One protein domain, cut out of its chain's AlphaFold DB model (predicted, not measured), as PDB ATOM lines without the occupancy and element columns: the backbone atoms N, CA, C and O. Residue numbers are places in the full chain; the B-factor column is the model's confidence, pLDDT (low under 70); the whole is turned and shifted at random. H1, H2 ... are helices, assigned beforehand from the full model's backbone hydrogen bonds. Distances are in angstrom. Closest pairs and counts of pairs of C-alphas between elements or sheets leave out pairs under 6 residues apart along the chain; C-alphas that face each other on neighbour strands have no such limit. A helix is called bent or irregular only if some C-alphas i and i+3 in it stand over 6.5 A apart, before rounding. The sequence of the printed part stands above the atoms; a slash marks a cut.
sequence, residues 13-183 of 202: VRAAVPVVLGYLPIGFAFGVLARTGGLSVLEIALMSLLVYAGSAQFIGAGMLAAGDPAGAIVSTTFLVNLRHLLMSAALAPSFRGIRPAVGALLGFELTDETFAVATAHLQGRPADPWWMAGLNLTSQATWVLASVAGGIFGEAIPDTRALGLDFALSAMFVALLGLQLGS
ATOM      1  N   VAL A  13      26.366 -16.584 -40.147       97.44
ATOM      2  CA  VAL A  13      27.102 -16.858 -41.399       97.44
ATOM      3  C   VAL A  13      26.485 -16.096 -42.577       97.44
ATOM      4  O   VAL A  13      27.190 -15.463 -43.359       97.44
ATOM      5  N   ARG A  14      25.150 -16.103 -42.698       95.31
ATOM      6  CA  ARG A  14      24.448 -15.352 -43.754       95.31
ATOM      7  C   ARG A  14      24.607 -13.841 -43.600       95.31
ATOM      8  O   ARG A  14      24.719 -13.144 -44.604       95.31
ATOM      9  N   ALA A  15      24.640 -13.337 -42.368       93.06
ATOM     10  CA  ALA A  15      24.894 -11.923 -42.101       93.06
ATOM     11  C   ALA A  15      26.338 -11.506 -42.435       93.06
ATOM     12  O   ALA A  15      26.567 -10.339 -42.740       93.06
ATOM     13  N   ALA A  16      27.290 -12.445 -42.443       93.88
ATOM     14  CA  ALA A  16      28.684 -12.191 -42.797       93.88
ATOM     15  C   ALA A  16      28.922 -12.005 -44.305       93.88
ATOM     16  O   ALA A  16      29.989 -11.539 -44.686       93.88
ATOM     17  N   VAL A  17      27.963 -12.336 -45.180       93.12
ATOM     18  CA  VAL A  17      28.160 -12.309 -46.646       93.12
ATOM     19  C   VAL A  17      28.743 -10.982 -47.167       93.12
ATOM     20  O   VAL A  17      29.714 -11.038 -47.921       93.12
ATOM     21  N   PRO A  18      28.247  -9.791 -46.773       88.12
ATOM     22  CA  PRO A  18      28.837  -8.529 -47.224       88.12
ATOM     23  C   PRO A  18      30.286  -8.350 -46.753       88.12
ATOM     24  O   PRO A  18      31.117  -7.851 -47.507       88.12
ATOM     25  N   VAL A  19      30.592  -8.796 -45.529       91.62
ATOM     26  CA  VAL A  19      31.941  -8.747 -44.945       91.62
ATOM     27  C   VAL A  19      32.884  -9.659 -45.722       91.62
ATOM     28  O   VAL A  19      33.952  -9.228 -46.137       91.62
ATOM     29  N   VAL A  20      32.454 -10.892 -46.004       92.81
ATOM     30  CA  VAL A  20      33.207 -11.879 -46.790       92.81
ATOM     31  C   VAL A  20      33.576 -11.322 -48.164       92.81
ATOM     32  O   VAL A  20      34.731 -11.415 -48.577       92.81
ATOM     33  N   LEU A  21      32.619 -10.699 -48.857       89.12
ATOM     34  CA  LEU A  21      32.857 -10.104 -50.175       89.12
ATOM     35  C   LEU A  21      33.881  -8.963 -50.132       89.12
ATOM     36  O   LEU A  21      34.668  -8.833 -51.067       89.12
ATOM     37  N   GLY A  22      33.900  -8.167 -49.061       87.44
ATOM     38  CA  GLY A  22      34.931  -7.148 -48.850       87.44
ATOM     39  C   GLY A  22      36.293  -7.752 -48.496       87.44
ATOM     40  O   GLY A  22      37.319  -7.349 -49.039       87.44
ATOM     41  N   TYR A  23      36.311  -8.758 -47.624       92.44
ATOM     42  CA  TYR A  23      37.534  -9.354 -47.083       92.44
ATOM     43  C   TYR A  23      38.347 -10.134 -48.107       92.44
ATOM     44  O   TYR A  23      39.568 -10.146 -48.005       92.44
ATOM     45  N   LEU A  24      37.712 -10.765 -49.096       91.69
ATOM     46  CA  LEU A  24      38.425 -11.537 -50.117       91.69
ATOM     47  C   LEU A  24      39.495 -10.714 -50.868       91.69
ATOM     48  O   LEU A  24      40.668 -11.088 -50.803       91.69
ATOM     49  N   PRO A  25      39.163  -9.601 -51.553       87.75
ATOM     50  CA  PRO A  25      40.169  -8.816 -52.270       87.75
ATOM     51  C   PRO A  25      41.157  -8.117 -51.329       87.75
ATOM     52  O   PRO A  25      42.348  -8.059 -51.627       87.75
ATOM     53  N   ILE A  26      40.687  -7.608 -50.185       88.31
ATOM     54  CA  ILE A  26      41.527  -6.853 -49.244       88.31
ATOM     55  C   ILE A  26      42.522  -7.781 -48.538       88.31
ATOM     56  O   ILE A  26      43.713  -7.481 -48.483       88.31
ATOM     57  N   GLY A  27      42.053  -8.918 -48.024       92.75
ATOM     58  CA  GLY A  27      42.898  -9.918 -47.378       92.75
ATOM     59  C   GLY A  27      43.930 -10.473 -48.354       92.75
ATOM     60  O   GLY A  27      45.109 -10.544 -48.023       92.75
ATOM     61  N   PHE A  28      43.530 -10.758 -49.597       91.62
ATOM     62  CA  PHE A  28      44.476 -11.156 -50.641       91.62
ATOM     63  C   PHE A  28      45.560 -10.092 -50.867       91.62
ATOM     64  O   PHE A  28      46.746 -10.418 -50.861       91.62
ATOM     65  N   ALA A  29      45.175  -8.820 -50.998       88.38
ATOM     66  CA  ALA A  29      46.118  -7.710 -51.143       88.38
ATOM     67  C   ALA A  29      47.088  -7.602 -49.953       88.38
ATOM     68  O   ALA A  29      48.287  -7.418 -50.164       88.38
ATOM     69  N   PHE A  30      46.600  -7.775 -48.718       91.06
ATOM     70  CA  PHE A  30      47.452  -7.836 -47.526       91.06
ATOM     71  C   PHE A  30      48.455  -8.989 -47.615       91.06
ATOM     72  O   PHE A  30      49.643  -8.781 -47.388       91.06
ATOM     73  N   GLY A  31      47.993 -10.190 -47.968       92.56
ATOM     74  CA  GLY A  31      48.846 -11.367 -48.100       92.56
ATOM     75  C   GLY A  31      49.988 -11.157 -49.090       92.56
ATOM     76  O   GLY A  31      51.140 -11.459 -48.780       92.56
ATOM     77  N   VAL A  32      49.679 -10.582 -50.253       89.50
ATOM     78  CA  VAL A  32      50.686 -10.240 -51.265       89.50
ATOM     79  C   VAL A  32      51.677  -9.212 -50.715       89.50
ATOM     80  O   VAL A  32      52.882  -9.439 -50.796       89.50
ATOM     81  N   LEU A  33      51.187  -8.121 -50.114       86.94
ATOM     82  CA  LEU A  33      52.031  -7.063 -49.548       86.94
ATOM     83  C   LEU A  33      52.960  -7.592 -48.447       86.94
ATOM     84  O   LEU A  33      54.145  -7.276 -48.420       86.94
ATOM     85  N   ALA A  34      52.431  -8.399 -47.529       89.88
ATOM     86  CA  ALA A  34      53.212  -8.972 -46.444       89.88
ATOM     87  C   ALA A  34      54.274  -9.941 -46.978       89.88
ATOM     88  O   ALA A  34      55.412  -9.924 -46.507       89.88
ATOM     89  N   ARG A  35      53.939 -10.737 -48.004       90.25
ATOM     90  CA  ARG A  35      54.896 -11.645 -48.644       90.25
ATOM     91  C   ARG A  35      56.038 -10.886 -49.306       90.25
ATOM     92  O   ARG A  35      57.194 -11.258 -49.117       90.25
ATOM     93  N   THR A  36      55.742  -9.811 -50.036       83.12
ATOM     94  CA  THR A  36      56.781  -8.974 -50.656       83.12
ATOM     95  C   THR A  36      57.560  -8.141 -49.647       83.12
ATOM     96  O   THR A  36      58.722  -7.830 -49.891       83.12
ATOM     97  N   GLY A  37      56.967  -7.847 -48.488       80.75
ATOM     98  CA  GLY A  37      57.643  -7.283 -47.321       80.75
ATOM     99  C   GLY A  37      58.569  -8.259 -46.584       80.75
ATOM    100  O   GLY A  37      59.181  -7.872 -45.593       80.75
ATOM    101  N   GLY A  38      58.685  -9.508 -47.050       86.56
ATOM    102  CA  GLY A  38      59.608 -10.510 -46.512       86.56
ATOM    103  C   GLY A  38      59.000 -11.471 -45.491       86.56
ATOM    104  O   GLY A  38      59.719 -12.336 -44.994       86.56
ATOM    105  N   LEU A  39      57.699 -11.374 -45.192       91.00
ATOM    106  CA  LEU A  39      57.046 -12.305 -44.274       91.00
ATOM    107  C   LEU A  39      56.825 -13.675 -44.935       91.00
ATOM    108  O   LEU A  39      56.510 -13.813 -46.124       91.00
ATOM    109  N   SER A  40      56.953 -14.726 -44.136       94.00
ATOM    110  CA  SER A  40      56.548 -16.084 -44.481       94.00
ATOM    111  C   SER A  40      55.026 -16.231 -44.509       94.00
ATOM    112  O   SER A  40      54.290 -15.526 -43.819       94.00
ATOM    113  N   VAL A  41      54.532 -17.214 -45.266       94.12
ATOM    114  CA  VAL A  41      53.098 -17.561 -45.283       94.12
ATOM    115  C   VAL A  41      52.593 -17.915 -43.877       94.12
ATOM    116  O   VAL A  41      51.459 -17.590 -43.526       94.12
ATOM    117  N   LEU A  42      53.445 -18.530 -43.049       95.25
ATOM    118  CA  LEU A  42      53.117 -18.835 -41.660       95.25
ATOM    119  C   LEU A  42      52.954 -17.558 -40.825       95.25
ATOM    120  O   LEU A  42      51.982 -17.446 -40.086       95.25
ATOM    121  N   GLU A  43      53.851 -16.581 -40.962       94.44
ATOM    122  CA  GLU A  43      53.729 -15.293 -40.265       94.44
ATOM    123  C   GLU A  43      52.474 -14.531 -40.704       94.44
ATOM    124  O   GLU A  43      51.761 -13.998 -39.858       94.44
ATOM    125  N   ILE A  44      52.134 -14.558 -41.997       95.00
ATOM    126  CA  ILE A  44      50.890 -13.975 -42.527       95.00
ATOM    127  C   ILE A  44      49.659 -14.635 -41.890       95.00
ATOM    128  O   ILE A  44      48.730 -13.941 -41.456       95.00
ATOM    129  N   ALA A  45      49.647 -15.969 -41.798       95.38
ATOM    130  CA  ALA A  45      48.566 -16.717 -41.161       95.38
ATOM    131  C   ALA A  45      48.459 -16.391 -39.662       95.38
ATOM    132  O   ALA A  45      47.367 -16.115 -39.168       95.38
ATOM    133  N   LEU A  46      49.589 -16.361 -38.949       94.25
ATOM    134  CA  LEU A  46      49.642 -16.036 -37.523       94.25
ATOM    135  C   LEU A  46      49.189 -14.600 -37.248       94.25
ATOM    136  O   LEU A  46      48.399 -14.390 -36.331       94.25
ATOM    137  N   MET A  47      49.604 -13.621 -38.057       92.94
ATOM    138  CA  MET A  47      49.093 -12.251 -37.946       92.94
ATOM    139  C   MET A  47      47.578 -12.205 -38.165       92.94
ATOM    140  O   MET A  47      46.868 -11.532 -37.420       92.94
ATOM    141  N   SER A  48      47.069 -12.955 -39.140       94.06
ATOM    142  CA  SER A  48      45.639 -12.971 -39.474       94.06
ATOM    143  C   SER A  48      44.773 -13.662 -38.419       94.06
ATOM    144  O   SER A  48      43.595 -13.337 -38.313       94.06
ATOM    145  N   LEU A  49      45.346 -14.575 -37.628       91.44
ATOM    146  CA  LEU A  49      44.667 -15.261 -36.523       91.44
ATOM    147  C   LEU A  49      44.787 -14.513 -35.189       91.44
ATOM    148  O   LEU A  49      43.824 -14.451 -34.432       91.44
ATOM    149  N   LEU A  50      45.976 -13.987 -34.878       88.44
ATOM    150  CA  LEU A  50      46.296 -13.449 -33.551       88.44
ATOM    151  C   LEU A  50      46.112 -11.936 -33.460       88.44
ATOM    152  O   LEU A  50      45.645 -11.440 -32.439       88.44
ATOM    153  N   VAL A  51      46.514 -11.204 -34.502       88.00
ATOM    154  CA  VAL A  51      46.362  -9.742 -34.546       88.00
ATOM    155  C   VAL A  51      44.984  -9.387 -35.086       88.00
ATOM    156  O   VAL A  51      44.346  -8.498 -34.536       88.00
ATOM    157  N   TYR A  52      44.550 -10.087 -36.143       89.12
ATOM    158  CA  TYR A  52      43.222  -9.989 -36.760       89.12
ATOM    159  C   TYR A  52      42.678  -8.550 -36.824       89.12
ATOM    160  O   TYR A  52      41.584  -8.233 -36.368       89.12
ATOM    161  N   ALA A  53      43.484  -7.652 -37.386       87.25
ATOM    162  CA  ALA A  53      43.161  -6.237 -37.490       87.25
ATOM    163  C   ALA A  53      43.708  -5.696 -38.808       87.25
ATOM    164  O   ALA A  53      44.875  -5.311 -38.883       87.25
ATOM    165  N   GLY A  54      42.866  -5.662 -39.846       86.81
ATOM    166  CA  GLY A  54      43.304  -5.405 -41.220       86.81
ATOM    167  C   GLY A  54      44.190  -4.166 -41.363       86.81
ATOM    168  O   GLY A  54      45.321  -4.270 -41.829       86.81
ATOM    169  N   SER A  55      43.745  -3.008 -40.870       85.94
ATOM    170  CA  SER A  55      44.533  -1.766 -40.924       85.94
ATOM    171  C   SER A  55      45.895  -1.876 -40.227       85.94
ATOM    172  O   SER A  55      46.910  -1.478 -40.797       85.94
ATOM    173  N   ALA A  56      45.942  -2.465 -39.031       89.75
ATOM    174  CA  ALA A  56      47.181  -2.662 -38.291       89.75
ATOM    175  C   ALA A  56      48.104  -3.696 -38.957       89.75
ATOM    176  O   ALA A  56      49.319  -3.549 -38.896       89.75
ATOM    177  N   GLN A  57      47.551  -4.705 -39.633       92.12
ATOM    178  CA  GLN A  57      48.323  -5.675 -40.405       92.12
ATOM    179  C   GLN A  57      48.995  -5.026 -41.623       92.12
ATOM    180  O   GLN A  57      50.184  -5.251 -41.838       92.12
ATOM    181  N   PHE A  58      48.285  -4.172 -42.371       89.62
ATOM    182  CA  PHE A  58      48.871  -3.398 -43.474       89.62
ATOM    183  C   PHE A  58      49.974  -2.447 -42.989       89.62
ATOM    184  O   PHE A  58      51.066  -2.436 -43.553       89.62
ATOM    185  N   ILE A  59      49.707  -1.680 -41.927       88.56
ATOM    186  CA  ILE A  59      50.692  -0.758 -41.342       88.56
ATOM    187  C   ILE A  59      51.905  -1.538 -40.828       88.56
ATOM    188  O   ILE A  59      53.037  -1.204 -41.163       88.56
ATOM    189  N   GLY A  60      51.675  -2.603 -40.060       89.00
ATOM    190  CA  GLY A  60      52.725  -3.435 -39.484       89.00
ATOM    191  C   GLY A  60      53.601  -4.092 -40.545       89.00
ATOM    192  O   GLY A  60      54.821  -4.026 -40.434       89.00
ATOM    193  N   ALA A  61      53.012  -4.660 -41.603       88.12
ATOM    194  CA  ALA A  61      53.770  -5.224 -42.720       88.12
ATOM    195  C   ALA A  61      54.622  -4.161 -43.435       88.12
ATOM    196  O   ALA A  61      55.785  -4.418 -43.738       88.12
ATOM    197  N   GLY A  62      54.082  -2.955 -43.644       85.12
ATOM    198  CA  GLY A  62      54.831  -1.838 -44.224       85.12
ATOM    199  C   GLY A  62      56.002  -1.380 -43.349       85.12
ATOM    200  O   GLY A  62      57.111  -1.211 -43.848       85.12
ATOM    201  N   MET A  63      55.782  -1.235 -42.040       88.50
ATOM    202  CA  MET A  63      56.830  -0.854 -41.084       88.50
ATOM    203  C   MET A  63      57.916  -1.933 -40.954       88.50
ATOM    204  O   MET A  63      59.103  -1.615 -40.901       88.50
ATOM    205  N   LEU A  64      57.529  -3.217 -40.955       88.31
ATOM    206  CA  LEU A  64      58.473  -4.339 -40.980       88.31
ATOM    207  C   LEU A  64      59.339  -4.304 -42.243       88.31
ATOM    208  O   LEU A  64      60.559  -4.411 -42.144       88.31
ATOM    209  N   ALA A  65      58.731  -4.085 -43.412       84.75
ATOM    210  CA  ALA A  65      59.451  -3.971 -44.679       84.75
ATOM    211  C   ALA A  65      60.388  -2.746 -44.727       84.75
ATOM    212  O   ALA A  65      61.434  -2.794 -45.372       84.75
ATOM    213  N   ALA A  66      60.036  -1.660 -44.032       85.31
ATOM    214  CA  ALA A  66      60.865  -0.461 -43.899       85.31
ATOM    215  C   ALA A  66      62.020  -0.615 -42.886       85.31
ATOM    216  O   ALA A  66      62.900   0.245 -42.831       85.31
ATOM    217  N   GLY A  67      62.043  -1.701 -42.104       87.25
ATOM    218  CA  GLY A  67      63.047  -1.923 -41.063       87.25
ATOM    219  C   GLY A  67      62.842  -1.057 -39.817       87.25
ATOM    220  O   GLY A  67      63.807  -0.774 -39.105       87.25
ATOM    221  N   ASP A  68      61.606  -0.628 -39.548       90.00
ATOM    222  CA  ASP A  68      61.294   0.185 -38.374       90.00
ATOM    223  C   ASP A  68      61.554  -0.583 -37.064       90.00
ATOM    224  O   ASP A  68      61.375  -1.804 -36.982       90.00
ATOM    225  N   PRO A  69      61.934   0.118 -35.980       93.62
ATOM    226  CA  PRO A  69      62.184  -0.524 -34.698       93.62
ATOM    227  C   PRO A  69      60.905  -1.152 -34.126       93.62
ATOM    228  O   PRO A  69      59.835  -0.540 -34.122       93.62
ATOM    229  N   ALA A  70      61.035  -2.342 -33.529       91.25
ATOM    230  CA  ALA A  70      59.909  -3.111 -32.988       91.25
ATOM    231  C   ALA A  70      59.020  -2.310 -32.017       91.25
ATOM    232  O   ALA A  70      57.799  -2.450 -32.034       91.25
ATOM    233  N   GLY A  71      59.609  -1.423 -31.205       94.06
ATOM    234  CA  GLY A  71      58.855  -0.553 -30.296       94.06
ATOM    235  C   GLY A  71      57.889   0.395 -31.017       94.06
ATOM    236  O   GLY A  71      56.775   0.604 -30.535       94.06
ATOM    237  N   ALA A  72      58.273   0.923 -32.185       92.94
ATOM    238  CA  ALA A  72      57.399   1.765 -33.001       92.94
ATOM    239  C   ALA A  72      56.253   0.941 -33.598       92.94
ATOM    240  O   ALA A  72      55.099   1.345 -33.499       92.94
ATOM    241  N   ILE A  73      56.551  -0.251 -34.127       91.50
ATOM    242  CA  ILE A  73      55.549  -1.166 -34.697       91.50
ATOM    243  C   ILE A  73      54.503  -1.546 -33.644       91.50
ATOM    244  O   ILE A  73      53.301  -1.432 -33.893       91.50
ATOM    245  N   VAL A  74      54.952  -1.943 -32.449       92.50
ATOM    246  CA  VAL A  74      54.072  -2.296 -31.325       92.50
ATOM    247  C   VAL A  74      53.221  -1.102 -30.897       92.50
ATOM    248  O   VAL A  74      52.009  -1.246 -30.756       92.50
ATOM    249  N   SER A  75      53.822   0.082 -30.736       92.81
ATOM    250  CA  SER A  75      53.099   1.286 -30.302       92.81
ATOM    251  C   SER A  75      52.044   1.715 -31.325       92.81
ATOM    252  O   SER A  75      50.899   1.966 -30.955       92.81
ATOM    253  N   THR A  76      52.392   1.741 -32.613       89.50
ATOM    254  CA  THR A  76      51.462   2.079 -33.699       89.50
ATOM    255  C   THR A  76      50.329   1.062 -33.792       89.50
ATOM    256  O   THR A  76      49.161   1.446 -33.818       89.50
ATOM    257  N   THR A  77      50.653  -0.233 -33.768       89.88
ATOM    258  CA  THR A  77      49.662  -1.321 -33.785       89.88
ATOM    259  C   THR A  77      48.705  -1.208 -32.602       89.88
ATOM    260  O   THR A  77      47.492  -1.291 -32.781       89.88
ATOM    261  N   PHE A  78      49.229  -0.965 -31.398       90.81
ATOM    262  CA  PHE A  78      48.427  -0.775 -30.193       90.81
ATOM    263  C   PHE A  78      47.479   0.423 -30.324       90.81
ATOM    264  O   PHE A  78      46.278   0.273 -30.111       90.81
ATOM    265  N   LEU A  79      48.001   1.589 -30.722       90.88
ATOM    266  CA  LEU A  79      47.221   2.821 -30.856       90.88
ATOM    267  C   LEU A  79      46.108   2.690 -31.900       90.88
ATOM    268  O   LEU A  79      44.967   3.060 -31.625       90.88
ATOM    269  N   VAL A  80      46.412   2.122 -33.069       87.88
ATOM    270  CA  VAL A  80      45.417   1.877 -34.125       87.88
ATOM    271  C   VAL A  80      44.355   0.885 -33.649       87.88
ATOM    272  O   VAL A  80      43.167   1.058 -33.933       87.88
ATOM    273  N   ASN A  81      44.746  -0.125 -32.867       90.19
ATOM    274  CA  ASN A  81      43.826  -1.147 -32.382       90.19
ATOM    275  C   ASN A  81      42.952  -0.721 -31.201       90.19
ATOM    276  O   ASN A  81      41.965  -1.412 -30.945       90.19
ATOM    277  N   LEU A  82      43.197   0.425 -30.551       89.88
ATOM    278  CA  LEU A  82      42.326   0.949 -29.484       89.88
ATOM    279  C   LEU A  82      40.851   1.055 -29.905       89.88
ATOM    280  O   LEU A  82      39.954   0.931 -29.072       89.88
ATOM    281  N   ARG A  83      40.572   1.209 -31.202       89.06
ATOM    282  CA  ARG A  83      39.203   1.177 -31.737       89.06
ATOM    283  C   ARG A  83      38.458  -0.131 -31.442       89.06
ATOM    284  O   ARG A  83      37.264  -0.085 -31.176       89.06
ATOM    285  N   HIS A  84      39.142  -1.274 -31.400       90.31
ATOM    286  CA  HIS A  84      38.534  -2.573 -31.079       90.31
ATOM    287  C   HIS A  84      38.060  -2.626 -29.625       90.31
ATOM    288  O   HIS A  84      36.991  -3.168 -29.336       90.31
ATOM    289  N   LEU A  85      38.802  -1.981 -28.718       89.50
ATOM    290  CA  LEU A  85      38.386  -1.812 -27.328       89.50
ATOM    291  C   LEU A  85      37.117  -0.955 -27.235       89.50
ATOM    292  O   LEU A  85      36.187  -1.317 -26.515       89.50
ATOM    293  N   LEU A  86      37.050   0.146 -27.988       90.75
ATOM    294  CA  LEU A  86      35.873   1.021 -28.024       90.75
ATOM    295  C   LEU A  86      34.645   0.315 -28.620       90.75
ATOM    296  O   LEU A  86      33.557   0.406 -28.052       90.75
ATOM    297  N   MET A  87      34.816  -0.436 -29.712       92.44
ATOM    298  CA  MET A  87      33.757  -1.252 -30.322       92.44
ATOM    299  C   MET A  87      33.238  -2.319 -29.350       92.44
ATOM    300  O   MET A  87      32.028  -2.459 -29.155       92.44
ATOM    301  N   SER A  88      34.149  -3.020 -28.671       89.44
ATOM    302  CA  SER A  88      33.802  -4.008 -27.645       89.44
ATOM    303  C   SER A  88      33.040  -3.376 -26.480       89.44
ATOM    304  O   SER A  88      32.031  -3.918 -26.031       89.44
ATOM    305  N   ALA A  89      33.478  -2.205 -26.009       90.44
ATOM    306  CA  ALA A  89      32.800  -1.469 -24.947       90.44
ATOM    307  C   ALA A  89      31.393  -1.010 -25.367       90.44
ATOM    308  O   ALA A  89      30.464  -1.076 -24.562       90.44
ATOM    309  N   ALA A  90      31.213  -0.602 -26.627       90.69
ATOM    310  CA  ALA A  90      29.917  -0.195 -27.163       90.69
ATOM    311  C   ALA A  90      28.907  -1.356 -27.238       90.69
ATOM    312  O   ALA A  90      27.722  -1.144 -26.979       90.69
ATOM    313  N   LEU A  91      29.358  -2.584 -27.530       90.75
ATOM    314  CA  LEU A  91      28.504  -3.783 -27.544       90.75
ATOM    315  C   LEU A  91      28.390  -4.493 -26.188       90.75
ATOM    316  O   LEU A  91      27.519  -5.349 -26.020       90.75
ATOM    317  N   ALA A  92      29.190  -4.114 -25.189       90.94
ATOM    318  CA  ALA A  92      29.157  -4.719 -23.857       90.94
ATOM    319  C   ALA A  92      27.748  -4.780 -23.215       90.94
ATOM    320  O   ALA A  92      27.430  -5.808 -22.606       90.94
ATOM    321  N   PRO A  93      26.856  -3.771 -23.355       91.19
ATOM    322  CA  PRO A  93      25.487  -3.865 -22.843       91.19
ATOM    323  C   PRO A  93      24.663  -4.992 -23.484       91.19
ATOM    324  O   PRO A  93      23.854  -5.611 -22.793       91.19
ATOM    325  N   SER A  94      24.889  -5.293 -24.767       92.00
ATOM    326  CA  SER A  94      24.222  -6.387 -25.486       92.00
ATOM    327  C   SER A  94      24.716  -7.769 -25.055       92.00
ATOM    328  O   SER A  94      24.013  -8.752 -25.265       92.00
ATOM    329  N   PHE A  95      25.880  -7.863 -24.407       91.88
ATOM    330  CA  PHE A  95      26.418  -9.123 -23.880       91.88
ATOM    331  C   PHE A  95      25.977  -9.435 -22.443       91.88
ATOM    332  O   PHE A  95      26.410 -10.431 -21.860       91.88
ATOM    333  N   ARG A  96      25.086  -8.625 -21.855       87.56
ATOM    334  CA  ARG A  96      24.491  -8.920 -20.543       87.56
ATOM    335  C   ARG A  96      23.734 -10.251 -20.594       87.56
ATOM    336  O   ARG A  96      22.835 -10.428 -21.406       87.56
ATOM    337  N   GLY A  97      24.097 -11.176 -19.705       86.44
ATOM    338  CA  GLY A  97      23.542 -12.536 -19.663       86.44
ATOM    339  C   GLY A  97      24.393 -13.590 -20.380       86.44
ATOM    340  O   GLY A  97      24.147 -14.782 -20.209       86.44
ATOM    341  N   ILE A  98      25.435 -13.184 -21.112       91.56
ATOM    342  CA  ILE A  98      26.446 -14.086 -21.673       91.56
ATOM    343  C   ILE A  98      27.560 -14.291 -20.637       91.56
ATOM    344  O   ILE A  98      27.907 -13.382 -19.880       91.56
ATOM    345  N   ARG A  99      28.150 -15.494 -20.590       92.25
ATOM    346  CA  ARG A  99      29.323 -15.763 -19.740       92.25
ATOM    347  C   ARG A  99      30.447 -14.771 -20.087       92.25
ATOM    348  O   ARG A  99      30.781 -14.680 -21.268       92.25
ATOM    349  N   PRO A 100      31.096 -14.107 -19.109       89.56
ATOM    350  CA  PRO A 100      32.081 -13.056 -19.383       89.56
ATOM    351  C   PRO A 100      33.202 -13.473 -20.340       89.56
ATOM    352  O   PRO A 100      33.547 -12.716 -21.235       89.56
ATOM    353  N   ALA A 101      33.713 -14.701 -20.211       91.19
ATOM    354  CA  ALA A 101      34.745 -15.228 -21.106       91.19
ATOM    355  C   ALA A 101      34.270 -15.348 -22.568       91.19
ATOM    356  O   ALA A 101      35.025 -15.055 -23.487       91.19
ATOM    357  N   VAL A 102      33.009 -15.739 -22.784       91.25
ATOM    358  CA  VAL A 102      32.418 -15.840 -24.128       91.25
ATOM    359  C   VAL A 102      32.153 -14.446 -24.688       91.25
ATOM    360  O   VAL A 102      32.494 -14.181 -25.831       91.25
ATOM    361  N   GLY A 103      31.609 -13.533 -23.878       91.38
ATOM    362  CA  GLY A 103      31.412 -12.139 -24.285       91.38
ATOM    363  C   GLY A 103      32.728 -11.437 -24.641       91.38
ATOM    364  O   GLY A 103      32.783 -10.715 -25.629       91.38
ATOM    365  N   ALA A 104      33.799 -11.698 -23.885       89.12
ATOM    366  CA  ALA A 104      35.131 -11.173 -24.173       89.12
ATOM    367  C   ALA A 104      35.695 -11.717 -25.493       89.12
ATOM    368  O   ALA A 104      36.221 -10.939 -26.280       89.12
ATOM    369  N   LEU A 105      35.543 -13.020 -25.766       91.00
ATOM    370  CA  LEU A 105      35.979 -13.620 -27.031       91.00
ATOM    371  C   LEU A 105      35.196 -13.059 -28.229       91.00
ATOM    372  O   LEU A 105      35.792 -12.651 -29.221       91.00
ATOM    373  N   LEU A 106      33.868 -12.970 -28.114       92.12
ATOM    374  CA  LEU A 106      33.017 -12.396 -29.160       92.12
ATOM    375  C   LEU A 106      33.320 -10.912 -29.411       92.12
ATOM    376  O   LEU A 106      33.206 -10.456 -30.544       92.12
ATOM    377  N   GLY A 107      33.694 -10.166 -28.366       89.69
ATOM    378  CA  GLY A 107      34.155  -8.783 -28.482       89.69
ATOM    379  C   GLY A 107      35.538  -8.668 -29.126       89.69
ATOM    380  O   GLY A 107      35.747  -7.812 -29.977       89.69
ATOM    381  N   PHE A 108      36.464  -9.561 -28.770       87.56
ATOM    382  CA  PHE A 108      37.818  -9.594 -29.324       87.56
ATOM    383  C   PHE A 108      37.827  -9.813 -30.844       87.56
ATOM    384  O   PHE A 108      38.616  -9.187 -31.542       87.56
ATOM    385  N   GLU A 109      36.923 -10.643 -31.366       90.25
ATOM    386  CA  GLU A 109      36.797 -10.908 -32.807       90.25
ATOM    387  C   GLU A 109      35.999  -9.836 -33.579       90.25
ATOM    388  O   GLU A 109      35.684 -10.018 -34.761       90.25
ATOM    389  N   LEU A 110      35.629  -8.723 -32.938       92.06
ATOM    390  CA  LEU A 110      34.988  -7.614 -33.639       92.06
ATOM    391  C   LEU A 110      35.976  -6.924 -34.571       92.06
ATOM    392  O   LEU A 110      37.118  -6.680 -34.225       92.06
ATOM    393  N   THR A 111      35.484  -6.534 -35.732       93.00
ATOM    394  CA  THR A 111      36.170  -5.720 -36.740       93.00
ATOM    395  C   THR A 111      35.268  -4.543 -37.088       93.00
ATOM    396  O   THR A 111      34.117  -4.527 -36.651       93.00
ATOM    397  N   ASP A 112      35.740  -3.563 -37.859       89.94
ATOM    398  CA  ASP A 112      34.902  -2.412 -38.230       89.94
ATOM    399  C   ASP A 112      33.619  -2.885 -38.951       89.94
ATOM    400  O   ASP A 112      32.512  -2.401 -38.700       89.94
ATOM    401  N   GLU A 113      33.760  -3.903 -39.796       90.44
ATOM    402  CA  GLU A 113      32.714  -4.505 -40.608       90.44
ATOM    403  C   GLU A 113      31.769  -5.376 -39.775       90.44
ATOM    404  O   GLU A 113      30.547  -5.199 -39.842       90.44
ATOM    405  N   THR A 114      32.298  -6.293 -38.953       93.69
ATOM    406  CA  THR A 114      31.441  -7.134 -38.097       93.69
ATOM    407  C   THR A 114      30.761  -6.315 -37.003       93.69
ATOM    408  O   THR A 114      29.607  -6.590 -36.677       93.69
ATOM    409  N   PHE A 115      31.395  -5.251 -36.503       94.38
ATOM    410  CA  PHE A 115      30.782  -4.296 -35.584       94.38
ATOM    411  C   PHE A 115      29.635  -3.521 -36.237       94.38
ATOM    412  O   PHE A 115      28.573  -3.383 -35.624       94.38
ATOM    413  N   ALA A 116      29.800  -3.046 -37.476       91.56
ATOM    414  CA  ALA A 116      28.734  -2.359 -38.202       91.56
ATOM    415  C   ALA A 116      27.516  -3.276 -38.413       91.56
ATOM    416  O   ALA A 116      26.380  -2.881 -38.127       91.56
ATOM    417  N   VAL A 117      27.751  -4.524 -38.835       93.25
ATOM    418  CA  VAL A 117      26.695  -5.534 -39.012       93.25
ATOM    419  C   VAL A 117      26.028  -5.879 -37.677       93.25
ATOM    420  O   VAL A 117      24.799  -5.877 -37.587       93.25
ATOM    421  N   ALA A 118      26.812  -6.122 -36.623       94.19
ATOM    422  CA  ALA A 118      26.298  -6.448 -35.295       94.19
ATOM    423  C   ALA A 118      25.476  -5.297 -34.702       94.19
ATOM    424  O   ALA A 118      24.377  -5.520 -34.204       94.19
ATOM    425  N   THR A 119      25.947  -4.055 -34.807       92.94
ATOM    426  CA  THR A 119      25.232  -2.879 -34.289       92.94
ATOM    427  C   THR A 119      23.897  -2.679 -35.008       92.94
ATOM    428  O   THR A 119      22.871  -2.454 -34.357       92.94
ATOM    429  N   ALA A 120      23.881  -2.828 -36.338       91.56
ATOM    430  CA  ALA A 120      22.663  -2.742 -37.139       91.56
ATOM    431  C   ALA A 120      21.667  -3.872 -36.829       91.56
ATOM    432  O   ALA A 120      20.457  -3.639 -36.845       91.56
ATOM    433  N   HIS A 121      22.160  -5.077 -36.530       92.44
ATOM    434  CA  HIS A 121      21.333  -6.232 -36.182       92.44
ATOM    435  C   HIS A 121      20.761  -6.145 -34.760       92.44
ATOM    436  O   HIS A 121      19.566  -6.357 -34.553       92.44
ATOM    437  N   LEU A 122      21.608  -5.825 -33.780       92.81
ATOM    438  CA  LEU A 122      21.255  -5.857 -32.364       92.81
ATOM    439  C   LEU A 122      20.334  -4.701 -31.982       92.81
ATOM    440  O   LEU A 122      19.392  -4.914 -31.227       92.81
ATOM    441  N   GLN A 123      20.576  -3.483 -32.479       89.94
ATOM    442  CA  GLN A 123      19.761  -2.299 -32.161       89.94
ATOM    443  C   GLN A 123      19.491  -2.127 -30.646       89.94
ATOM    444  O   GLN A 123      18.376  -1.809 -30.234       89.94
ATOM    445  N   GLY A 124      20.493  -2.406 -29.803       84.75
ATOM    446  CA  GLY A 124      20.385  -2.342 -28.337       84.75
ATOM    447  C   GLY A 124      19.732  -3.557 -27.661       84.75
ATOM    448  O   GLY A 124      19.539  -3.545 -26.446       84.75
ATOM    449  N   ARG A 125      19.397  -4.612 -28.411       90.56
ATOM    450  CA  ARG A 125      18.874  -5.878 -27.876       90.56
ATOM    451  C   ARG A 125      20.013  -6.787 -27.384       90.56
ATOM    452  O   ARG A 125      21.167  -6.592 -27.788       90.56
ATOM    453  N   PRO A 126      19.708  -7.781 -26.524       92.31
ATOM    454  CA  PRO A 126      20.667  -8.815 -26.148       92.31
ATOM    455  C   PRO A 126      21.183  -9.571 -27.375       92.31
ATOM    456  O   PRO A 126      20.416  -9.861 -28.295       92.31
ATOM    457  N   ALA A 127      22.472  -9.893 -27.378       92.38
ATOM    458  CA  ALA A 127      23.084 -10.656 -28.452       92.38
ATOM    459  C   ALA A 127      22.819 -12.155 -28.298       92.38
ATOM    460  O   ALA A 127      22.948 -12.708 -27.206       92.38
ATOM    461  N   ASP A 128      22.519 -12.819 -29.415       94.38
ATOM    462  CA  ASP A 128      22.629 -14.272 -29.522       94.38
ATOM    463  C   ASP A 128      24.118 -14.640 -29.711       94.38
ATOM    464  O   ASP A 128      24.713 -14.263 -30.730       94.38
ATOM    465  N   PRO A 129      24.742 -15.371 -28.763       94.06
ATOM    466  CA  PRO A 129      26.145 -15.768 -28.864       94.06
ATOM    467  C   PRO A 129      26.457 -16.581 -30.123       94.06
ATOM    468  O   PRO A 129      27.548 -16.451 -30.673       94.06
ATOM    469  N   TRP A 130      25.522 -17.418 -30.584       95.12
ATOM    470  CA  TRP A 130      25.743 -18.285 -31.741       95.12
ATOM    471  C   TRP A 130      25.683 -17.503 -33.042       95.12
ATOM    472  O   TRP A 130      26.514 -17.722 -33.921       95.12
ATOM    473  N   TRP A 131      24.759 -16.548 -33.142       96.69
ATOM    474  CA  TRP A 131      24.714 -15.611 -34.260       96.69
ATOM    475  C   TRP A 131      25.995 -14.772 -34.351       96.69
ATOM    476  O   TRP A 131      26.598 -14.695 -35.421       96.69
ATOM    477  N   MET A 132      26.463 -14.220 -33.223       96.44
ATOM    478  CA  MET A 132      27.720 -13.462 -33.164       96.44
ATOM    479  C   MET A 132      28.925 -14.322 -33.565       96.44
ATOM    480  O   MET A 132      29.746 -13.887 -34.369       96.44
ATOM    481  N   ALA A 133      29.009 -15.559 -33.066       96.19
ATOM    482  CA  ALA A 133      30.067 -16.494 -33.444       96.19
ATOM    483  C   ALA A 133      30.022 -16.832 -34.944       96.19
ATOM    484  O   ALA A 133      31.062 -16.878 -35.594       96.19
ATOM    485  N   GLY A 134      28.827 -17.027 -35.512       96.88
ATOM    486  CA  GLY A 134      28.650 -17.258 -36.947       96.88
ATOM    487  C   GLY A 134      29.144 -16.086 -37.790       96.88
ATOM    488  O   GLY A 134      29.839 -16.303 -38.782       96.88
ATOM    489  N   LEU A 135      28.842 -14.854 -37.379       97.06
ATOM    490  CA  LEU A 135      29.325 -13.643 -38.041       97.06
ATOM    491  C   LEU A 135      30.855 -13.525 -37.963       97.06
ATOM    492  O   LEU A 135      31.523 -13.376 -38.989       97.06
ATOM    493  N   ASN A 136      31.409 -13.612 -36.753       96.00
ATOM    494  CA  ASN A 136      32.824 -13.361 -36.496       96.00
ATOM    495  C   ASN A 136      33.730 -14.453 -37.073       96.00
ATOM    496  O   ASN A 136      34.649 -14.137 -37.828       96.00
ATOM    497  N   LEU A 137      33.442 -15.730 -36.804       96.19
ATOM    498  CA  LEU A 137      34.284 -16.842 -37.256       96.19
ATOM    499  C   LEU A 137      34.280 -16.979 -38.781       96.19
ATOM    500  O   LEU A 137      35.320 -17.258 -39.372       96.19
ATOM    501  N   THR A 138      33.142 -16.738 -39.440       97.00
ATOM    502  CA  THR A 138      33.074 -16.746 -40.915       97.00
ATOM    503  C   THR A 138      33.915 -15.622 -41.514       97.00
ATOM    504  O   THR A 138      34.625 -15.829 -42.504       97.00
ATOM    505  N   SER A 139      33.857 -14.436 -40.905       96.19
ATOM    506  CA  SER A 139      34.638 -13.275 -41.337       96.19
ATOM    507  C   SER A 139      36.134 -13.520 -41.130       96.19
ATOM    508  O   SER A 139      36.914 -13.361 -42.068       96.19
ATOM    509  N   GLN A 140      36.538 -14.018 -39.957       96.44
ATOM    510  CA  GLN A 140      37.935 -14.330 -39.660       96.44
ATOM    511  C   GLN A 140      38.479 -15.431 -40.573       96.44
ATOM    512  O   GLN A 140      39.545 -15.264 -41.163       96.44
ATOM    513  N   ALA A 141      37.739 -16.529 -40.749       96.75
ATOM    514  CA  ALA A 141      38.146 -17.611 -41.640       96.75
ATOM    515  C   ALA A 141      38.361 -17.098 -43.069       96.75
ATOM    516  O   ALA A 141      39.367 -17.420 -43.697       96.75
ATOM    517  N   THR A 142      37.460 -16.244 -43.561       96.75
ATOM    518  CA  THR A 142      37.603 -15.626 -44.884       96.75
ATOM    519  C   THR A 142      38.850 -14.753 -44.964       96.75
ATOM    520  O   THR A 142      39.607 -14.873 -45.925       96.75
ATOM    521  N   TRP A 143      39.094 -13.908 -43.958       97.06
ATOM    522  CA  TRP A 143      40.274 -13.046 -43.911       97.06
ATOM    523  C   TRP A 143      41.573 -13.853 -43.936       97.06
ATOM    524  O   TRP A 143      42.468 -13.567 -44.731       97.06
ATOM    525  N   VAL A 144      41.664 -14.897 -43.108       97.25
ATOM    526  CA  VAL A 144      42.832 -15.783 -43.038       97.25
ATOM    527  C   VAL A 144      43.049 -16.489 -44.372       97.25
ATOM    528  O   VAL A 144      44.160 -16.463 -44.893       97.25
ATOM    529  N   LEU A 145      42.003 -17.082 -44.956       97.31
ATOM    530  CA  LEU A 145      42.107 -17.790 -46.235       97.31
ATOM    531  C   LEU A 145      42.526 -16.855 -47.372       97.31
ATOM    532  O   LEU A 145      43.410 -17.206 -48.150       97.31
ATOM    533  N   ALA A 146      41.939 -15.659 -47.443       95.81
ATOM    534  CA  ALA A 146      42.300 -14.652 -48.433       95.81
ATOM    535  C   ALA A 146      43.758 -14.199 -48.272       95.81
ATOM    536  O   ALA A 146      44.502 -14.164 -49.249       95.81
ATOM    537  N   SER A 147      44.185 -13.927 -47.036       95.88
ATOM    538  CA  SER A 147      45.546 -13.484 -46.714       95.88
ATOM    539  C   SER A 147      46.589 -14.557 -47.000       95.88
ATOM    540  O   SER A 147      47.629 -14.278 -47.587       95.88
ATOM    541  N   VAL A 148      46.306 -15.810 -46.648       96.19
ATOM    542  CA  VAL A 148      47.185 -16.941 -46.965       96.19
ATOM    543  C   VAL A 148      47.252 -17.165 -48.472       96.19
ATOM    544  O   VAL A 148      48.346 -17.337 -49.001       96.19
ATOM    545  N   ALA A 149      46.121 -17.107 -49.182       95.19
ATOM    546  CA  ALA A 149      46.113 -17.195 -50.639       95.19
ATOM    547  C   ALA A 149      46.964 -16.078 -51.263       95.19
ATOM    548  O   ALA A 149      47.828 -16.365 -52.089       95.19
ATOM    549  N   GLY A 150      46.802 -14.832 -50.814       92.44
ATOM    550  CA  GLY A 150      47.644 -13.711 -51.234       92.44
ATOM    551  C   GLY A 150      49.127 -13.942 -50.946       92.44
ATOM    552  O   GLY A 150      49.965 -13.694 -51.803       92.44
ATOM    553  N   GLY A 151      49.463 -14.490 -49.776       92.81
ATOM    554  CA  GLY A 151      50.843 -14.806 -49.411       92.81
ATOM    555  C   GLY A 151      51.466 -15.936 -50.237       92.81
ATOM    556  O   GLY A 151      52.659 -15.895 -50.523       92.81
ATOM    557  N   ILE A 152      50.675 -16.931 -50.646       92.69
ATOM    558  CA  ILE A 152      51.124 -18.029 -51.518       92.69
ATOM    559  C   ILE A 152      51.305 -17.530 -52.954       92.69
ATOM    560  O   ILE A 152      52.338 -17.780 -53.570       92.69
ATOM    561  N   PHE A 153      50.315 -16.816 -53.493       87.75
ATOM    562  CA  PHE A 153      50.344 -16.339 -54.877       87.75
ATOM    563  C   PHE A 153      51.171 -15.061 -55.064       87.75
ATOM    564  O   PHE A 153      51.500 -14.717 -56.196       87.75
ATOM    565  N   GLY A 154      51.553 -14.380 -53.981       79.12
ATOM    566  CA  GLY A 154      52.335 -13.145 -54.018       79.12
ATOM    567  C   GLY A 154      53.719 -13.305 -54.645       79.12
ATOM    568  O   GLY A 154      54.194 -12.380 -55.289       79.12
ATOM    569  N   GLU A 155      54.340 -14.486 -54.548       71.81
ATOM    570  CA  GLU A 155      55.631 -14.763 -55.206       71.81
ATOM    571  C   GLU A 155      55.528 -14.827 -56.735       71.81
ATOM    572  O   GLU A 155      56.510 -14.589 -57.434       71.81
ATOM    573  N   ALA A 156      54.340 -15.132 -57.263       73.75
ATOM    574  CA  ALA A 156      54.087 -15.161 -58.700       73.75
ATOM    575  C   ALA A 156      53.796 -13.766 -59.280       73.75
ATOM    576  O   ALA A 156      53.632 -13.640 -60.494       73.75
ATOM    577  N   ILE A 157      53.712 -12.728 -58.437       69.81
ATOM    578  CA  ILE A 157      53.414 -11.351 -58.833       69.81
ATOM    579  C   ILE A 157      54.740 -10.579 -58.977       69.81
ATOM    580  O   ILE A 157      55.356 -10.249 -57.966       69.81
ATOM    581  N   PRO A 158      55.189 -10.259 -60.210       58.69
ATOM    582  CA  PRO A 158      56.524  -9.696 -60.440       58.69
ATOM    583  C   PRO A 158      56.688  -8.248 -59.968       58.69
ATOM    584  O   PRO A 158      57.800  -7.834 -59.651       58.69
ATOM    585  N   ASP A 159      55.601  -7.469 -59.945       67.06
ATOM    586  CA  ASP A 159      55.624  -6.056 -59.555       67.06
ATOM    587  C   ASP A 159      54.368  -5.682 -58.755       67.06
ATOM    588  O   ASP A 159      53.295  -5.399 -59.291       67.06
ATOM    589  N   THR A 160      54.505  -5.690 -57.434       63.56
ATOM    590  CA  THR A 160      53.453  -5.312 -56.486       63.56
ATOM    591  C   THR A 160      53.218  -3.807 -56.406       63.56
ATOM    592  O   THR A 160      52.116  -3.376 -56.056       63.56
ATOM    593  N   ARG A 161      54.212  -3.001 -56.795       59.97
ATOM    594  CA  ARG A 161      54.112  -1.539 -56.852       59.97
ATOM    595  C   ARG A 161      53.255  -1.093 -58.024       59.97
ATOM    596  O   ARG A 161      52.409  -0.217 -57.861       59.97
ATOM    597  N   ALA A 162      53.407  -1.746 -59.176       57.50
ATOM    598  CA  ALA A 162      52.547  -1.528 -60.338       57.50
ATOM    599  C   ALA A 162      51.068  -1.850 -60.054       57.50
ATOM    600  O   ALA A 162      50.181  -1.251 -60.659       57.50
ATOM    601  N   LEU A 163      50.792  -2.750 -59.103       61.19
ATOM    602  CA  LEU A 163      49.432  -3.072 -58.657       61.19
ATOM    603  C   LEU A 163      48.845  -2.054 -57.664       61.19
ATOM    604  O   LEU A 163      47.682  -2.182 -57.286       61.19
ATOM    605  N   GLY A 164      49.619  -1.055 -57.228       62.50
ATOM    606  CA  GLY A 164      49.153  -0.040 -56.283       62.50
ATOM    607  C   GLY A 164      48.859  -0.591 -54.885       62.50
ATOM    608  O   GLY A 164      48.053  -0.007 -54.162       62.50
ATOM    609  N   LEU A 165      49.498  -1.700 -54.488       64.31
ATOM    610  CA  LEU A 165      49.287  -2.311 -53.168       64.31
ATOM    611  C   LEU A 165      49.705  -1.384 -52.017       64.31
ATOM    612  O   LEU A 165      49.087  -1.412 -50.956       64.31
ATOM    613  N   ASP A 166      50.647  -0.475 -52.270       64.31
ATOM    614  CA  ASP A 166      51.039   0.618 -51.373       64.31
ATOM    615  C   ASP A 166      49.851   1.549 -51.029       64.31
ATOM    616  O   ASP A 166      49.810   2.162 -49.963       64.31
ATOM    617  N   PHE A 167      48.853   1.632 -51.918       66.06
ATOM    618  CA  PHE A 167      47.614   2.395 -51.742       66.06
ATOM    619  C   PHE A 167      46.419   1.529 -51.320       66.06
ATOM    620  O   PHE A 167      45.329   2.074 -51.132       66.06
ATOM    621  N   ALA A 168      46.586   0.214 -51.135       66.44
ATOM    622  CA  ALA A 168      45.479  -0.706 -50.853       66.44
ATOM    623  C   ALA A 168      44.697  -0.317 -49.589       66.44
ATOM    624  O   ALA A 168      43.467  -0.341 -49.596       66.44
ATOM    625  N   LEU A 169      45.394   0.117 -48.533       63.59
ATOM    626  CA  LEU A 169      44.754   0.576 -47.298       63.59
ATOM    627  C   LEU A 169      43.897   1.832 -47.533       63.59
ATOM    628  O   LEU A 169      42.747   1.896 -47.103       63.59
ATOM    629  N   SER A 170      44.429   2.818 -48.258       70.50
ATOM    630  CA  SER A 170      43.693   4.035 -48.621       70.50
ATOM    631  C   SER A 170      42.494   3.718 -49.524       70.50
ATOM    632  O   SER A 170      41.399   4.234 -49.306       70.50
ATOM    633  N   ALA A 171      42.674   2.826 -50.501       67.75
ATOM    634  CA  ALA A 171      41.618   2.374 -51.404       67.75
ATOM    635  C   ALA A 171      40.499   1.633 -50.657       67.75
ATOM    636  O   ALA A 171      39.325   1.861 -50.946       67.75
ATOM    637  N   MET A 172      40.841   0.812 -49.659       68.31
ATOM    638  CA  MET A 172      39.877   0.146 -48.782       68.31
ATOM    639  C   MET A 172      38.976   1.161 -48.070       68.31
ATOM    640  O   MET A 172      37.753   1.041 -48.134       68.31
ATOM    641  N   PHE A 173      39.549   2.188 -47.438       66.44
ATOM    642  CA  PHE A 173      38.752   3.213 -46.757       66.44
ATOM    643  C   PHE A 173      37.852   4.000 -47.720       66.44
ATOM    644  O   PHE A 173      36.697   4.272 -47.391       66.44
ATOM    645  N   VAL A 174      38.334   4.321 -48.927       73.56
ATOM    646  CA  VAL A 174      37.521   4.985 -49.964       73.56
ATOM    647  C   VAL A 174      36.372   4.087 -50.433       73.56
ATOM    648  O   VAL A 174      35.243   4.561 -50.574       73.56
ATOM    649  N   ALA A 175      36.623   2.792 -50.637       65.88
ATOM    650  CA  ALA A 175      35.598   1.832 -51.034       65.88
ATOM    651  C   ALA A 175      34.517   1.672 -49.951       65.88
ATOM    652  O   ALA A 175      33.325   1.728 -50.261       65.88
ATOM    653  N   LEU A 176      34.918   1.548 -48.680       62.81
ATOM    654  CA  LEU A 176      33.995   1.502 -47.542       62.81
ATOM    655  C   LEU A 176      33.136   2.771 -47.458       62.81
ATOM    656  O   LEU A 176      31.918   2.675 -47.304       62.81
ATOM    657  N   LEU A 177      33.743   3.948 -47.629       71.62
ATOM    658  CA  LEU A 177      33.019   5.219 -47.657       71.62
ATOM    659  C   LEU A 177      31.993   5.257 -48.802       71.62
ATOM    660  O   LEU A 177      30.845   5.642 -48.587       71.62
ATOM    661  N   GLY A 178      32.368   4.811 -50.003       70.69
ATOM    662  CA  GLY A 178      31.457   4.729 -51.148       70.69
ATOM    663  C   GLY A 178      30.250   3.817 -50.891       70.69
ATOM    664  O   GLY A 178      29.116   4.197 -51.185       70.69
ATOM    665  N   LEU A 179      30.467   2.644 -50.285       62.16
ATOM    666  CA  LEU A 179      29.392   1.712 -49.916       62.16
ATOM    667  C   LEU A 179      28.454   2.289 -48.844       62.16
ATOM    668  O   LEU A 179      27.236   2.099 -48.905       62.16
ATOM    669  N   GLN A 180      29.004   3.030 -47.881       57.91
ATOM    670  CA  GLN A 180      28.214   3.703 -46.849       57.91
ATOM    671  C   GLN A 180      27.375   4.849 -47.427       57.91
ATOM    672  O   GLN A 180      26.195   4.958 -47.099       57.91
ATOM    673  N   LEU A 181      27.930   5.647 -48.345       69.94
ATOM    674  CA  LEU A 181      27.199   6.717 -49.036       69.94
ATOM    675  C   LEU A 181      26.130   6.181 -50.005       69.94
ATOM    676  O   LEU A 181      25.112   6.835 -50.229       69.94
ATOM    677  N   GLY A 182      26.342   4.989 -50.571       53.38
ATOM    678  CA  GLY A 182      25.399   4.323 -51.471       53.38
ATOM    679  C   GLY A 182      24.261   3.568 -50.773       53.38
ATOM    680  O   GLY A 182      23.316   3.147 -51.441       53.38
ATOM    681  N   SER A 183      24.317   3.391 -49.450       43.53
ATOM    682  CA  SER A 183      23.299   2.649 -48.701       43.53
ATOM    683  C   SER A 183      21.968   3.429 -48.655       43.53
ATOM    684  O   SER A 183      21.935   4.535 -48.112       43.53
TER     685      SER A 183
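What this domain is: This is residues 13 to 183 of the 202 residues of the protein "Branched-chain amino acid ABC transporter permease" of Firmicutes bacterium (UniProt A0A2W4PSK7). This is a bundle of helices running mostly along one long axis: the longest helix, H7, packs side by side with H1, long H4 lies across the body from them, and the shorter H3 and H6, nearly end to end, fill the space between. H2 and H5 pack on H7, and H8 packs on H1 with residues 165 to 172, while its residues 177 to 182 stick out. The printed part has 171 residues, with eight named helices, H1 to H8 in chain order, and no named strand; the class is all helix. It is compact, with a radius of gyration of the C-alphas of 16.4 A and spans of 51 by 37 by 27 A.

Where its parts are: H7 is residues 129 to 156, 40.9 A long, and only just irregular: C-alphas 152 and 155 are 6.7 A apart. H1, residues 17 to 36, is 29.1 A long, begins at C-alpha 17 at (28.160, -12.309, -46.646) and has a kink of 30 degrees near residue 25. H4, residues 70 to 95, is 35.2 A long and irregular, with C-alphas 90 and 93 7.2 A apart. H8, residues 165 to 182, is 24.9 A long and irregular, with C-alphas 166 and 169 7.5 A apart; it ends at C-alpha 182 at (25.399, 4.323, -51.471). The shorter helices are H2, residues 41 to 51; H3, residues 54 to 66; H5, residues 100 to 108; and H6, residues 112 to 122.

How they stand to each other: H7 and H1 are the hubs, touching four helices each. They touch each other, closest at the C-alphas of Gly 31 and Gly 150, 4.1 A, and run the same way at 35.0 degrees, only just a steep tilt. H7 touches H2 with residues 140 to 152 alone, closest at the C-alphas of Ser 48 and Val 144, 5.3 A. H7 touches H5 with residues 129 to 136 alone, closest at the C-alphas of Leu 106 and Ala 133, 6.6 A. H6 and H7 form a hairpin, closest at the C-alphas of Thr 114 and Asn 136, 6.6 A. H1 touches H3 with residues 27 to 34 alone, closest at the C-alphas of Ala 34 and Ala 61, 5.3 A. H3 and H4 form a hairpin at a shallow tilt of 5 degrees, closest at the C-alphas of Ala 56 and Thr 77, 5.3 A. H1 and H4 are apart. H8 touches H1, opposite ways at a shallow tilt of 13 degrees, closest at the C-alphas of Leu 33 and Leu 165, 6.6 A. Every O i to N i+4 pair is within hydrogen-bond range in H2, H3, H5 and H6; the counts are 14 of 16 in H1, 17 of 22 in H4, 22 of 24 in H7 and 12 of 14 in H8.

The domain as a whole: The two C-alphas farthest apart are those of Gly 97 and Pro 158, 52.5 A. The printed part has no cut and no long link. Mean pLDDT of the printed part is 86.9; 23 residues are under 70, among them 157 to 169.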